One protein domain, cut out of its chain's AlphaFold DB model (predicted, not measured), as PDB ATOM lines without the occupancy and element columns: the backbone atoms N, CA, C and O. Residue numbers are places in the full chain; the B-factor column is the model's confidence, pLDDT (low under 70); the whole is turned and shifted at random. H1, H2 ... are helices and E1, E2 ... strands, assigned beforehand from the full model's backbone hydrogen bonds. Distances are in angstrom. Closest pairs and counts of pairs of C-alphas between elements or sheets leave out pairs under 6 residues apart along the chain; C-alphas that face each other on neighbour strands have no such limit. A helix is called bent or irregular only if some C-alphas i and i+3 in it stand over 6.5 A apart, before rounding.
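What this domain is: This is residues 3 to 99 of the 102 residues of the protein "Carboxyl transferase domain protein" of Mycobacterium xenopi 4042 (UniProt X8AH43). What is the main shape? A small sheet of three parallel strands, E1, E2 and E3, stands beside two long helices, H1 and H2, which run side by side the same way. The short helix H3 packs on H2 and grazes the sheet, and E3 is the strand farthest from the middle of the whole. What are the parts, and how large is the whole? The printed part has 97 residues with three named helices and three named strands, in the order H1 E1 H2 E2 H3 E3, of mixed class, with helices and strands. The whole is compact, with a radius of gyration of the C-alphas of 12.3 A, and spans 35 by 29 by 18 A.

Where its parts are: Where are the strands? E1 is residues 35 to 38, E2 residues 73 to 77, 12.9 A from first to last C-alpha, and E3 residues 95 to 98, ending with C-alpha 98 at (11.245, -26.548, 32.913). Where are the helices? H1, residues 15 to 30, measures 22.1 A and begins with C-alpha 15 at (-7.901, -14.504, 45.122). H2, residues 46 to 68, measures 31.0 A, is irregular, with C-alphas 47 and 50 9.3 A apart, and has a kink of 55 degrees near residue 53. H3, residues 83 to 90, measures 9.8 A and is only just irregular, with C-alphas 86 and 89 6.7 A apart.

How they stand to each other: How is the sheet joined? Its order is E1 E2 E3; E1 and E2 are parallel at 10 degrees, with N 37 and O 74 at 2.8 A, within hydrogen-bond range. E2 and E3 are parallel at 13 degrees, with N 75 and O 95 at 2.9 A, also within range. How do the helices stand to it and to each other? H1 only grazes the sheet with residues 21 to 29, H2 with residues 63 to 67 and H3 with residues 86 to 90. H1 and H2 touch, closest at the C-alphas of Val 15 and Ala 52, 5.2 A, at a shallow tilt of 7 degrees, the same way. H2, with residues 53 to 63 alone, touches H3, closest at the C-alphas of Ala 60 and Trp 89, 5.3 A, at a shallow tilt of 23 degrees, the same way; H1 and H3 are apart. Which strand-helix-strand units, two parallel neighbour strands with a helix between, are there? They are E1, H2, E2 and E2, H3, E3, each with a right-handed crossover. What do the helix backbones show? In H1 every O i to N i+4 pair is within hydrogen-bond range; in H2 it is 13 of 19 and in H3 2 of 4.

The domain as a whole: How far does it reach? The two C-alphas farthest apart are those of Gln 47 and His 70, 35.9 A. Is it whole and sure? The printed part has no cut and no long link, and residues 3 to 14 hold no named element. The mean pLDDT of the printed part is 97.4, and no printed residue is under 70.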
ATOM      1  N   VAL A   3      -3.144 -26.309  36.054       97.44
ATOM      2  CA  VAL A   3      -2.587 -25.694  34.841       97.44
ATOM      3  C   VAL A   3      -3.019 -24.234  34.794       97.44
ATOM      4  O   VAL A   3      -4.198 -23.938  34.988       97.44
ATOM      5  N   CYS A   4      -2.074 -23.324  34.561       97.19
ATOM      6  CA  CYS A   4      -2.367 -21.903  34.360       97.19
ATOM      7  C   CYS A   4      -2.452 -21.558  32.870       97.19
ATOM      8  O   CYS A   4      -1.728 -22.134  32.057       97.19
ATOM      9  N   GLU A   5      -3.304 -20.594  32.536       96.44
ATOM     10  CA  GLU A   5      -3.456 -20.066  31.180       96.44
ATOM     11  C   GLU A   5      -2.915 -18.635  31.125       96.44
ATOM     12  O   GLU A   5      -3.486 -17.732  31.738       96.44
ATOM     13  N   PHE A   6      -1.806 -18.429  30.409       96.75
ATOM     14  CA  PHE A   6      -1.166 -17.116  30.316       96.75
ATOM     15  C   PHE A   6      -1.983 -16.130  29.478       96.75
ATOM     16  O   PHE A   6      -1.999 -14.937  29.784       96.75
ATOM     17  N   GLY A   7      -2.731 -16.619  28.480       97.00
ATOM     18  CA  GLY A   7      -3.624 -15.793  27.665       97.00
ATOM     19  C   GLY A   7      -4.726 -15.102  28.476       97.00
ATOM     20  O   GLY A   7      -5.278 -14.094  28.041       97.00
ATOM     21  N   PHE A   8      -5.013 -15.588  29.689       96.56
ATOM     22  CA  PHE A   8      -5.960 -14.962  30.601       96.56
ATOM     23  C   PHE A   8      -5.238 -14.092  31.635       96.56
ATOM     24  O   PHE A   8      -4.667 -14.594  32.605       96.56
ATOM     25  N   LEU A   9      -5.292 -12.769  31.449       96.69
ATOM     26  CA  LEU A   9      -4.720 -11.779  32.376       96.69
ATOM     27  C   LEU A   9      -3.241 -12.056  32.727       96.69
ATOM     28  O   LEU A   9      -2.841 -11.917  33.888       96.69
ATOM     29  N   GLY A  10      -2.444 -12.506  31.752       96.56
ATOM     30  CA  GLY A  10      -1.030 -12.854  31.947       96.56
ATOM     31  C   GLY A  10      -0.814 -14.033  32.900       96.56
ATOM     32  O   GLY A  10       0.209 -14.095  33.580       96.56
ATOM     33  N   GLY A  11      -1.814 -14.908  33.060       97.06
ATOM     34  CA  GLY A  11      -1.801 -15.997  34.037       97.06
ATOM     35  C   GLY A  11      -1.693 -15.510  35.484       97.06
ATOM     36  O   GLY A  11      -1.289 -16.273  36.363       97.06
ATOM     37  N   SER A  12      -1.987 -14.232  35.744       97.88
ATOM     38  CA  SER A  12      -1.798 -13.627  37.060       97.88
ATOM     39  C   SER A  12      -2.722 -14.253  38.104       97.88
ATOM     40  O   SER A  12      -3.924 -14.453  37.872       97.88
ATOM     41  N   ILE A  13      -2.166 -14.551  39.278       98.19
ATOM     42  CA  ILE A  13      -2.909 -15.198  40.360       98.19
ATOM     43  C   ILE A  13      -3.510 -14.142  41.287       98.19
ATOM     44  O   ILE A  13      -2.794 -13.456  42.016       98.19
ATOM     45  N   GLY A  14      -4.837 -14.024  41.220       97.81
ATOM     46  CA  GLY A  14      -5.678 -13.326  42.195       97.81
ATOM     47  C   GLY A  14      -6.299 -14.288  43.215       97.81
ATOM     48  O   GLY A  14      -6.030 -15.491  43.192       97.81
ATOM     49  N   VAL A  15      -7.185 -13.778  44.064       98.12
ATOM     50  CA  VAL A  15      -7.901 -14.504  45.122       98.12
ATOM     51  C   VAL A  15      -8.649 -15.705  44.566       98.12
ATOM     52  O   VAL A  15      -8.378 -16.835  44.964       98.12
ATOM     53  N   ALA A  16      -9.520 -15.504  43.577       97.88
ATOM     54  CA  ALA A  16     -10.316 -16.599  43.022       97.88
ATOM     55  C   ALA A  16      -9.452 -17.710  42.393       97.88
ATOM     56  O   ALA A  16      -9.769 -18.893  42.513       97.88
ATOM     57  N   ALA A  17      -8.352 -17.341  41.727       98.00
ATOM     58  CA  ALA A  17      -7.426 -18.311  41.146       98.00
ATOM     59  C   ALA A  17      -6.684 -19.087  42.245       98.00
ATOM     60  O   ALA A  17      -6.587 -20.311  42.174       98.00
ATOM     61  N   ALA A  18      -6.226 -18.399  43.291       98.12
ATOM     62  CA  ALA A  18      -5.553 -19.027  44.418       98.12
ATOM     63  C   ALA A  18      -6.453 -19.968  45.224       98.12
ATOM     64  O   ALA A  18      -5.992 -21.032  45.639       98.12
ATOM     65  N   GLU A  19      -7.732 -19.627  45.402       98.44
ATOM     66  CA  GLU A  19      -8.712 -20.516  46.033       98.44
ATOM     67  C   GLU A  19      -8.868 -21.816  45.243       98.44
ATOM     68  O   GLU A  19      -8.803 -22.901  45.816       98.44
ATOM     69  N   ARG A  20      -8.978 -21.731  43.910       98.31
ATOM     70  CA  ARG A  20      -9.071 -22.918  43.044       98.31
ATOM     71  C   ARG A  20      -7.813 -23.782  43.108       98.31
ATOM     72  O   ARG A  20      -7.921 -25.005  43.185       98.31
ATOM     73  N   ILE A  21      -6.630 -23.163  43.101       98.38
ATOM     74  CA  ILE A  21      -5.352 -23.880  43.223       98.38
ATOM     75  C   ILE A  21      -5.265 -24.574  44.588       98.38
ATOM     76  O   ILE A  21      -4.959 -25.763  44.662       98.38
ATOM     77  N   THR A  22      -5.586 -23.851  45.663       98.56
ATOM     78  CA  THR A  22      -5.552 -24.380  47.030       98.56
ATOM     79  C   THR A  22      -6.538 -25.530  47.204       98.56
ATOM     80  O   THR A  22      -6.160 -26.581  47.715       98.56
ATOM     81  N   ALA A  23      -7.772 -25.379  46.718       98.56
ATOM     82  CA  ALA A  23      -8.784 -26.428  46.760       98.56
ATOM     83  C   ALA A  23      -8.341 -27.678  45.985       98.56
ATOM     84  O   ALA A  23      -8.513 -28.795  46.470       98.56
ATOM     85  N   ALA A  24      -7.708 -27.517  44.817       98.50
ATOM     86  CA  ALA A  24      -7.161 -28.640  44.057       98.50
ATOM     87  C   ALA A  24      -6.044 -29.374  44.821       98.50
ATOM     88  O   ALA A  24      -6.013 -30.605  44.825       98.50
ATOM     89  N   MET A  25      -5.154 -28.641  45.499       98.44
ATOM     90  CA  MET A  25      -4.097 -29.218  46.342       98.44
ATOM     91  C   MET A  25      -4.668 -29.956  47.556       98.44
ATOM     92  O   MET A  25      -4.260 -31.080  47.854       98.44
ATOM     93  N   GLN A  26      -5.631 -29.349  48.247       98.56
ATOM     94  CA  GLN A  26      -6.303 -29.951  49.398       98.56
ATOM     95  C   GLN A  26      -7.055 -31.219  48.999       98.56
ATOM     96  O   GLN A  26      -6.900 -32.246  49.655       98.56
ATOM     97  N   ARG A  27      -7.789 -31.180  47.883       98.69
ATOM     98  CA  ARG A  27      -8.470 -32.347  47.322       98.69
ATOM     99  C   ARG A  27      -7.489 -33.468  46.987       98.69
ATOM    100  O   ARG A  27      -7.690 -34.587  47.440       98.69
ATOM    101  N   ALA A  28      -6.406 -33.171  46.263       98.75
ATOM    102  CA  ALA A  28      -5.380 -34.169  45.952       98.75
ATOM    103  C   ALA A  28      -4.767 -34.775  47.225       98.75
ATOM    104  O   ALA A  28      -4.494 -35.968  47.275       98.75
ATOM    105  N   THR A  29      -4.601 -33.970  48.277       98.75
ATOM    106  CA  THR A  29      -4.109 -34.444  49.577       98.75
ATOM    107  C   THR A  29      -5.107 -35.381  50.256       98.75
ATOM    108  O   THR A  29      -4.723 -36.463  50.693       98.75
ATOM    109  N   ALA A  30      -6.383 -34.993  50.315       98.69
ATOM    110  CA  ALA A  30      -7.452 -35.781  50.927       98.69
ATOM    111  C   ALA A  30      -7.671 -37.118  50.202       98.69
ATOM    112  O   ALA A  30      -7.818 -38.155  50.840       98.69
ATOM    113  N   GLU A  31      -7.618 -37.101  48.872       98.69
ATOM    114  CA  GLU A  31      -7.749 -38.291  48.024       98.69
ATOM    115  C   GLU A  31      -6.435 -39.087  47.903       98.69
ATOM    116  O   GLU A  31      -6.395 -40.112  47.228       98.69
ATOM    117  N   ARG A  32      -5.353 -38.639  48.560       98.50
ATOM    118  CA  ARG A  32      -4.012 -39.248  48.507       98.50
ATOM    119  C   ARG A  32      -3.459 -39.426  47.086       98.50
ATOM    120  O   ARG A  32      -2.760 -40.394  46.794       98.50
ATOM    121  N   LEU A  33      -3.745 -38.475  46.204       98.69
ATOM    122  CA  LEU A  33      -3.312 -38.482  44.809       98.69
ATOM    123  C   LEU A  33      -2.024 -37.677  44.619       98.69
ATOM    124  O   LEU A  33      -1.849 -36.658  45.283       98.69
ATOM    125  N   PRO A  34      -1.145 -38.054  43.675       98.31
ATOM    126  CA  PRO A  34      -0.043 -37.192  43.267       98.31
ATOM    127  C   PRO A  34      -0.571 -35.919  42.588       98.31
ATOM    128  O   PRO A  34      -1.599 -35.931  41.904       98.31
ATOM    129  N   LEU A  35       0.171 -34.820  42.715       98.50
ATOM    130  CA  LEU A  35      -0.176 -33.545  42.101       98.50
ATOM    131  C   LEU A  35       0.906 -33.064  41.130       98.50
ATOM    132  O   LEU A  35       2.051 -32.844  41.511       98.50
ATOM    133  N   LEU A  36       0.505 -32.822  39.881       98.50
ATOM    134  CA  LEU A  36       1.290 -32.082  38.892       98.50
ATOM    135  C   LEU A  36       0.779 -30.640  38.789       98.50
ATOM    136  O   LEU A  36      -0.415 -30.419  38.554       98.50
ATOM    137  N   ALA A  37       1.688 -29.684  38.936       98.31
ATOM    138  CA  ALA A  37       1.487 -28.268  38.673       98.31
ATOM    139  C   ALA A  37       2.216 -27.861  37.386       98.31
ATOM    140  O   ALA A  37       3.396 -28.157  37.221       98.31
ATOM    141  N   SER A  38       1.532 -27.149  36.493       98.12
ATOM    142  CA  SER A  38       2.131 -26.553  35.300       98.12
ATOM    143  C   SER A  38       1.827 -25.053  35.215       98.12
ATOM    144  O   SER A  38       0.889 -24.638  34.514       98.12
ATOM    145  N   PRO A  39       2.568 -24.232  35.983       97.56
ATOM    146  CA  PRO A  39       2.396 -22.790  35.973       97.56
ATOM    147  C   PRO A  39       2.844 -22.183  34.637       97.56
ATOM    148  O   PRO A  39       3.756 -22.671  33.975       97.56
ATOM    149  N   SER A  40       2.158 -21.102  34.279       97.56
ATOM    150  CA  SER A  40       2.526 -20.118  33.266       97.56
ATOM    151  C   SER A  40       1.856 -18.817  33.713       97.56
ATOM    152  O   SER A  40       0.627 -18.736  33.780       97.56
ATOM    153  N   SER A  41       2.648 -17.873  34.213       97.75
ATOM    154  CA  SER A  41       2.182 -16.698  34.945       97.75
ATOM    155  C   SER A  41       3.228 -15.587  34.992       97.75
ATOM    156  O   SER A  41       4.407 -15.841  35.246       97.75
ATOM    157  N   GLY A  42       2.760 -14.345  34.858       97.06
ATOM    158  CA  GLY A  42       3.518 -13.128  35.157       97.06
ATOM    159  C   GLY A  42       3.608 -12.786  36.653       97.06
ATOM    160  O   GLY A  42       4.226 -11.785  37.007       97.06
ATOM    161  N   GLY A  43       2.988 -13.580  37.536       96.31
ATOM    162  CA  GLY A  43       3.044 -13.408  38.988       96.31
ATOM    163  C   GLY A  43       1.684 -13.128  39.636       96.31
ATOM    164  O   GLY A  43       0.646 -13.662  39.246       96.31
ATOM    165  N   THR A  44       1.689 -12.319  40.693       96.81
ATOM    166  CA  THR A  44       0.479 -11.950  41.440       96.81
ATOM    167  C   THR A  44      -0.374 -10.950  40.659       96.81
ATOM    168  O   THR A  44       0.152 -10.064  39.988       96.81
ATOM    169  N   ARG A  45      -1.703 -11.039  40.781       97.25
ATOM    170  CA  ARG A  45      -2.624 -10.075  40.169       97.25
ATOM    171  C   ARG A  45      -2.668  -8.758  40.944       97.25
ATOM    172  O   ARG A  45      -3.395  -8.624  41.924       97.25
ATOM    173  N   MET A  46      -1.911  -7.771  40.471       95.00
ATOM    174  CA  MET A  46      -1.783  -6.456  41.113       95.00
ATOM    175  C   MET A  46      -3.108  -5.692  41.239       95.00
ATOM    176  O   MET A  46      -3.269  -4.916  42.173       95.00
ATOM    177  N   GLN A  47      -4.069  -5.941  40.347       96.94
ATOM    178  CA  GLN A  47      -5.402  -5.327  40.364       96.94
ATOM    179  C   GLN A  47      -6.191  -5.664  41.639       96.94
ATOM    180  O   GLN A  47      -7.082  -4.920  42.027       96.94
ATOM    181  N   GLU A  48      -5.853  -6.775  42.297       97.50
ATOM    182  CA  GLU A  48      -6.447  -7.210  43.566       97.50
ATOM    183  C   GLU A  48      -5.548  -6.860  44.782       97.50
ATOM    184  O   GLU A  48      -5.869  -7.187  45.926       97.50
ATOM    185  N   GLY A  49      -4.418  -6.182  44.546       94.25
ATOM    186  CA  GLY A  49      -3.523  -5.634  45.566       94.25
ATOM    187  C   GLY A  49      -2.887  -6.669  46.502       94.25
ATOM    188  O   GLY A  49      -2.647  -7.826  46.146       94.25
ATOM    189  N   THR A  50      -2.609  -6.240  47.736       96.19
ATOM    190  CA  THR A  50      -1.954  -7.051  48.779       96.19
ATOM    191  C   THR A  50      -2.696  -8.353  49.075       96.19
ATOM    192  O   THR A  50      -2.068  -9.362  49.397       96.19
ATOM    193  N   VAL A  51      -4.023  -8.367  48.931       96.44
ATOM    194  CA  VAL A  51      -4.833  -9.559  49.207       96.44
ATOM    195  C   VAL A  51      -4.462 -10.697  48.259       96.44
ATOM    196  O   VAL A  51      -4.282 -11.820  48.723       96.44
ATOM    197  N   ALA A  52      -4.266 -10.416  46.966       96.31
ATOM    198  CA  ALA A  52      -3.796 -11.412  46.003       96.31
ATOM    199  C   ALA A  52      -2.359 -11.871  46.284       96.31
ATOM    200  O   ALA A  52      -2.037 -13.041  46.084       96.31
ATOM    201  N   PHE A  53      -1.495 -10.984  46.782       94.25
ATOM    202  CA  PHE A  53      -0.125 -11.349  47.147       94.25
ATOM    203  C   PHE A  53      -0.091 -12.347  48.308       94.25
ATOM    204  O   PHE A  53       0.558 -13.390  48.210       94.25
ATOM    205  N   LEU A  54      -0.862 -12.085  49.369       95.69
ATOM    206  CA  LEU A  54      -0.947 -12.966  50.537       95.69
ATOM    207  C   LEU A  54      -1.465 -14.368  50.194       95.69
ATOM    208  O   LEU A  54      -1.142 -15.333  50.888       95.69
ATOM    209  N   GLN A  55      -2.189 -14.528  49.085       97.25
ATOM    210  CA  GLN A  55      -2.612 -15.848  48.631       97.25
ATOM    211  C   GLN A  55      -1.451 -16.786  48.283       97.25
ATOM    212  O   GLN A  55      -1.608 -18.001  48.392       97.25
ATOM    213  N   MET A  56      -0.275 -16.270  47.909       96.62
ATOM    214  CA  MET A  56       0.895 -17.120  47.649       96.62
ATOM    215  C   MET A  56       1.290 -17.920  48.898       96.62
ATOM    216  O   MET A  56       1.655 -19.091  48.788       96.62
ATOM    217  N   VAL A  57       1.126 -17.329  50.089       96.94
ATOM    218  CA  VAL A  57       1.348 -18.000  51.381       96.94
ATOM    219  C   VAL A  57       0.357 -19.149  51.567       96.94
ATOM    220  O   VAL A  57       0.750 -20.246  51.964       96.94
ATOM    221  N   LYS A  58      -0.918 -18.930  51.224       97.75
ATOM    222  CA  LYS A  58      -1.971 -19.952  51.316       97.75
ATOM    223  C   LYS A  58      -1.667 -21.156  50.422       97.75
ATOM    224  O   LYS A  58      -1.738 -22.296  50.883       97.75
ATOM    225  N   ILE A  59      -1.271 -20.911  49.174       98.31
ATOM    226  CA  ILE A  59      -0.921 -21.989  48.241       98.31
ATOM    227  C   ILE A  59       0.338 -22.728  48.729       98.31
ATOM    228  O   ILE A  59       0.355 -23.957  48.762       98.31
ATOM    229  N   ALA A  60       1.375 -22.008  49.172       98.19
ATOM    230  CA  ALA A  60       2.595 -22.619  49.707       98.19
ATOM    231  C   ALA A  60       2.331 -23.495  50.947       98.19
ATOM    232  O   ALA A  60       2.919 -24.573  51.088       98.19
ATOM    233  N   ALA A  61       1.410 -23.079  51.822       98.44
ATOM    234  CA  ALA A  61       0.974 -23.883  52.959       98.44
ATOM    235  C   ALA A  61       0.282 -25.180  52.503       98.44
ATOM    236  O   ALA A  61       0.592 -26.254  53.021       98.44
ATOM    237  N   ALA A  62      -0.590 -25.111  51.491       98.56
ATOM    238  CA  ALA A  62      -1.250 -26.289  50.928       98.56
ATOM    239  C   ALA A  62      -0.254 -27.271  50.288       98.56
ATOM    240  O   ALA A  62      -0.331 -28.472  50.551       98.56
ATOM    241  N   VAL A  63       0.733 -26.769  49.536       98.44
ATOM    242  CA  VAL A  63       1.851 -27.586  49.032       98.44
ATOM    243  C   VAL A  63       2.587 -28.258  50.190       98.44
ATOM    244  O   VAL A  63       2.826 -29.461  50.159       98.44
ATOM    245  N   THR A  64       2.921 -27.506  51.240       98.44
ATOM    246  CA  THR A  64       3.649 -28.041  52.400       98.44
ATOM    247  C   THR A  64       2.888 -29.187  53.067       98.44
ATOM    248  O   THR A  64       3.488 -30.216  53.379       98.44
ATOM    249  N   LEU A  65       1.572 -29.051  53.250       98.62
ATOM    250  CA  LEU A  65       0.731 -30.111  53.811       98.62
ATOM    251  C   LEU A  65       0.675 -31.346  52.905       98.62
ATOM    252  O   LEU A  65       0.815 -32.462  53.398       98.62
ATOM    253  N   HIS A  66       0.555 -31.156  51.589       98.75
ATOM    254  CA  HIS A  66       0.581 -32.254  50.622       98.75
ATOM    255  C   HIS A  66       1.888 -33.057  50.697       98.75
ATOM    256  O   HIS A  66       1.878 -34.284  50.784       98.75
ATOM    257  N   LYS A  67       3.026 -32.355  50.748       98.44
ATOM    258  CA  LYS A  67       4.350 -32.978  50.876       98.44
ATOM    259  C   LYS A  67       4.519 -33.688  52.223       98.44
ATOM    260  O   LYS A  67       5.063 -34.787  52.264       98.44
ATOM    261  N   ARG A  68       4.012 -33.107  53.321       98.38
ATOM    262  CA  ARG A  68       4.009 -33.740  54.659       98.38
ATOM    263  C   ARG A  68       3.163 -35.011  54.721       98.38
ATOM    264  O   ARG A  68       3.472 -35.888  55.513       98.38
ATOM    265  N   ALA A  69       2.145 -35.141  53.872       98.56
ATOM    266  CA  ALA A  69       1.388 -36.381  53.709       98.56
ATOM    267  C   ALA A  69       2.138 -37.454  52.885       98.56
ATOM    268  O   ALA A  69       1.566 -38.505  52.592       98.56
ATOM    269  N   HIS A  70       3.401 -37.196  52.521       98.31
ATOM    270  CA  HIS A  70       4.254 -38.046  51.688       98.31
ATOM    271  C   HIS A  70       3.684 -38.307  50.286       98.31
ATOM    272  O   HIS A  70       3.867 -39.383  49.721       98.31
ATOM    273  N   LEU A  71       2.986 -37.317  49.718       98.75
ATOM    274  CA  LEU A  71       2.405 -37.405  48.379       98.75
ATOM    275  C   LEU A  71       3.276 -36.676  47.341       98.75
ATOM    276  O   LEU A  71       3.802 -35.595  47.635       98.75
ATOM    277  N   PRO A  72       3.445 -37.227  46.121       98.50
ATOM    278  CA  PRO A  72       4.253 -36.592  45.086       98.50
ATOM    279  C   PRO A  72       3.693 -35.233  44.658       98.50
ATOM    280  O   PRO A  72       2.519 -35.104  44.324       98.50
ATOM    281  N   TYR A  73       4.581 -34.244  44.571       98.69
ATOM    282  CA  TYR A  73       4.283 -32.914  44.041       98.69
ATOM    283  C   TYR A  73       5.316 -32.588  42.975       98.69
ATOM    284  O   TYR A  73       6.495 -32.427  43.292       98.69
ATOM    285  N   LEU A  74       4.885 -32.553  41.723       98.69
ATOM    286  CA  LEU A  74       5.732 -32.327  40.560       98.69
ATOM    287  C   LEU A  74       5.392 -30.968  39.960       98.69
ATOM    288  O   LEU A  74       4.217 -30.608  39.869       98.69
ATOM    289  N   VAL A  75       6.409 -30.233  39.521       98.56
ATOM    290  CA  VAL A  75       6.223 -28.962  38.821       98.56
ATOM    291  C   VAL A  75       6.843 -29.051  37.432       98.56
ATOM    292  O   VAL A  75       8.013 -29.394  37.288       98.56
ATOM    293  N   TYR A  76       6.056 -28.695  36.420       98.19
ATOM    294  CA  TYR A  76       6.510 -28.452  35.057       98.19
ATOM    295  C   TYR A  76       6.355 -26.965  34.701       98.19
ATOM    296  O   TYR A  76       5.261 -26.507  34.361       98.19
ATOM    297  N   LEU A  77       7.443 -26.205  34.826       97.75
ATOM    298  CA  LEU A  77       7.496 -24.770  34.551       97.75
ATOM    299  C   LEU A  77       7.356 -24.512  33.047       97.75
ATOM    300  O   LEU A  77       8.207 -24.938  32.267       97.75
ATOM    301  N   ARG A  78       6.306 -23.778  32.658       96.75
ATOM    302  CA  ARG A  78       6.137 -23.252  31.299       96.75
ATOM    303  C   ARG A  78       6.457 -21.762  31.252       96.75
ATOM    304  O   ARG A  78       6.287 -21.045  32.243       96.75
ATOM    305  N   HIS A  79       6.926 -21.289  30.108       94.94
ATOM    306  CA  HIS A  79       7.264 -19.898  29.876       94.94
ATOM    307  C   HIS A  79       5.989 -19.042  29.731       94.94
ATOM    308  O   HIS A  79       5.046 -19.449  29.049       94.94
ATOM    309  N   PRO A  80       5.945 -17.844  30.336       95.94
ATOM    310  CA  PRO A  80       6.785 -17.397  31.447       95.94
ATOM    311  C   PRO A  80       6.260 -17.950  32.786       95.94
ATOM    312  O   PRO A  80       5.058 -18.107  32.959       95.94
ATOM    313  N   THR A  81       7.130 -18.188  33.770       97.06
ATOM    314  CA  THR A  81       6.725 -18.385  35.176       97.06
ATOM    315  C   THR A  81       7.583 -17.491  36.063       97.06
ATOM    316  O   THR A  81       8.767 -17.761  36.249       97.06
ATOM    317  N   THR A  82       7.005 -16.409  36.586       96.31
ATOM    318  CA  THR A  82       7.752 -15.352  37.291       96.31
ATOM    319  C   THR A  82       7.090 -14.932  38.611       96.31
ATOM    320  O   THR A  82       6.040 -15.445  39.016       96.31
ATOM    321  N   GLY A  83       7.736 -13.998  39.319       95.12
ATOM    322  CA  GLY A  83       7.176 -13.307  40.478       95.12
ATOM    323  C   GLY A  83       6.752 -14.240  41.614       95.12
ATOM    324  O   GLY A  83       7.380 -15.267  41.872       95.12
ATOM    325  N   GLY A  84       5.655 -13.878  42.285       95.06
ATOM    326  CA  GLY A  84       5.124 -14.629  43.426       95.06
ATOM    327  C   GLY A  84       4.776 -16.084  43.108       95.06
ATOM    328  O   GLY A  84       4.881 -16.928  43.991       95.06
ATOM    329  N   VAL A  85       4.431 -16.408  41.856       97.25
ATOM    330  CA  VAL A  85       4.154 -17.792  41.439       97.25
ATOM    331  C   VAL A  85       5.429 -18.627  41.447       97.25
ATOM    332  O   VAL A  85       5.456 -19.681  42.084       97.25
ATOM    333  N   PHE A  86       6.497 -18.145  40.802       97.19
ATOM    334  CA  PHE A  86       7.793 -18.826  40.821       97.19
ATOM    335  C   PHE A  86       8.364 -18.905  42.239       97.19
ATOM    336  O   PHE A  86       8.769 -19.978  42.670       97.19
ATOM    337  N   ALA A  87       8.326 -17.804  42.995       96.00
ATOM    338  CA  ALA A  87       8.871 -17.721  44.353       96.00
ATOM    339  C   ALA A  87       8.079 -18.516  45.412       96.00
ATOM    340  O   ALA A  87       8.499 -18.582  46.565       96.00
ATOM    341  N   SER A  88       6.931 -19.097  45.051       95.44
ATOM    342  CA  SER A  88       6.125 -19.925  45.949       95.44
ATOM    343  C   SER A  88       5.882 -21.310  45.349       95.44
ATOM    344  O   SER A  88       6.809 -22.083  45.135       95.44
ATOM    345  N   TRP A  89       4.636 -21.667  45.068       96.94
ATOM    346  CA  TRP A  89       4.238 -23.012  44.674       96.94
ATOM    347  C   TRP A  89       4.886 -23.508  43.374       96.94
ATOM    348  O   TRP A  89       5.019 -24.720  43.213       96.94
ATOM    349  N   GLY A  90       5.347 -22.614  42.494       96.94
ATOM    350  CA  GLY A  90       6.098 -22.973  41.292       96.94
ATOM    351  C   GLY A  90       7.492 -23.554  41.562       96.94
ATOM    352  O   GLY A  90       7.969 -24.349  40.769       96.94
ATOM    353  N   SER A  91       8.152 -23.234  42.675       96.31
ATOM    354  CA  SER A  91       9.501 -23.753  42.989       96.31
ATOM    355  C   SER A  91       9.514 -24.813  44.094       96.31
ATOM    356  O   SER A  91      10.541 -25.438  44.342       96.31
ATOM    357  N   LEU A  92       8.366 -25.079  44.728       97.06
ATOM    358  CA  LEU A  92       8.245 -26.000  45.868       97.06
ATOM    359  C   LEU A  92       8.091 -27.489  45.495       97.06
ATOM    360  O   LEU A  92       7.856 -28.319  46.387       97.06
ATOM    361  N   GLY A  93       8.212 -27.837  44.209       97.44
ATOM    362  CA  GLY A  93       8.174 -29.215  43.712       97.44
ATOM    363  C   GLY A  93       9.119 -30.151  44.471       97.44
ATOM    364  O   GLY A  93      10.167 -29.739  44.958       97.44
ATOM    365  N   HIS A  94       8.755 -31.428  44.594       98.25
ATOM    366  CA  HIS A  94       9.750 -32.468  44.880       98.25
ATOM    367  C   HIS A  94      10.708 -32.616  43.698       98.25
ATOM    368  O   HIS A  94      11.909 -32.771  43.883       98.25
ATOM    369  N   ILE A  95      10.150 -32.538  42.489       97.75
ATOM    370  CA  ILE A  95      10.885 -32.460  41.235       97.75
ATOM    371  C   ILE A  95      10.310 -31.278  40.462       97.75
ATOM    372  O   ILE A  95       9.088 -31.153  40.328       97.75
ATOM    373  N   THR A  96      11.206 -30.436  39.957       97.50
ATOM    374  CA  THR A  96      10.874 -29.281  39.127       97.50
ATOM    375  C   THR A  96      11.605 -29.424  37.802       97.50
ATOM    376  O   THR A  96      12.827 -29.539  37.773       97.50
ATOM    377  N   ILE A  97      10.843 -29.438  36.714       97.12
ATOM    378  CA  ILE A  97      11.336 -29.498  35.337       97.12
ATOM    379  C   ILE A  97      10.842 -28.236  34.636       97.12
ATOM    380  O   ILE A  97       9.741 -27.770  34.920       97.12
ATOM    381  N   ALA A  98      11.642 -27.678  33.738       96.31
ATOM    382  CA  ALA A  98      11.245 -26.548  32.913       96.31
ATOM    383  C   ALA A  98      11.202 -26.956  31.445       96.31
ATOM    384  O   ALA A  98      11.987 -27.800  31.006       96.31
ATOM    385  N   GLU A  99      10.287 -26.354  30.690       93.06
ATOM    386  CA  GLU A  99      10.357 -26.426  29.237       93.06
ATOM    387  C   GLU A  99      11.639 -25.739  28.721       93.06
ATOM    388  O   GLU A  99      12.134 -24.807  29.366       93.06
TER     389      GLU A  99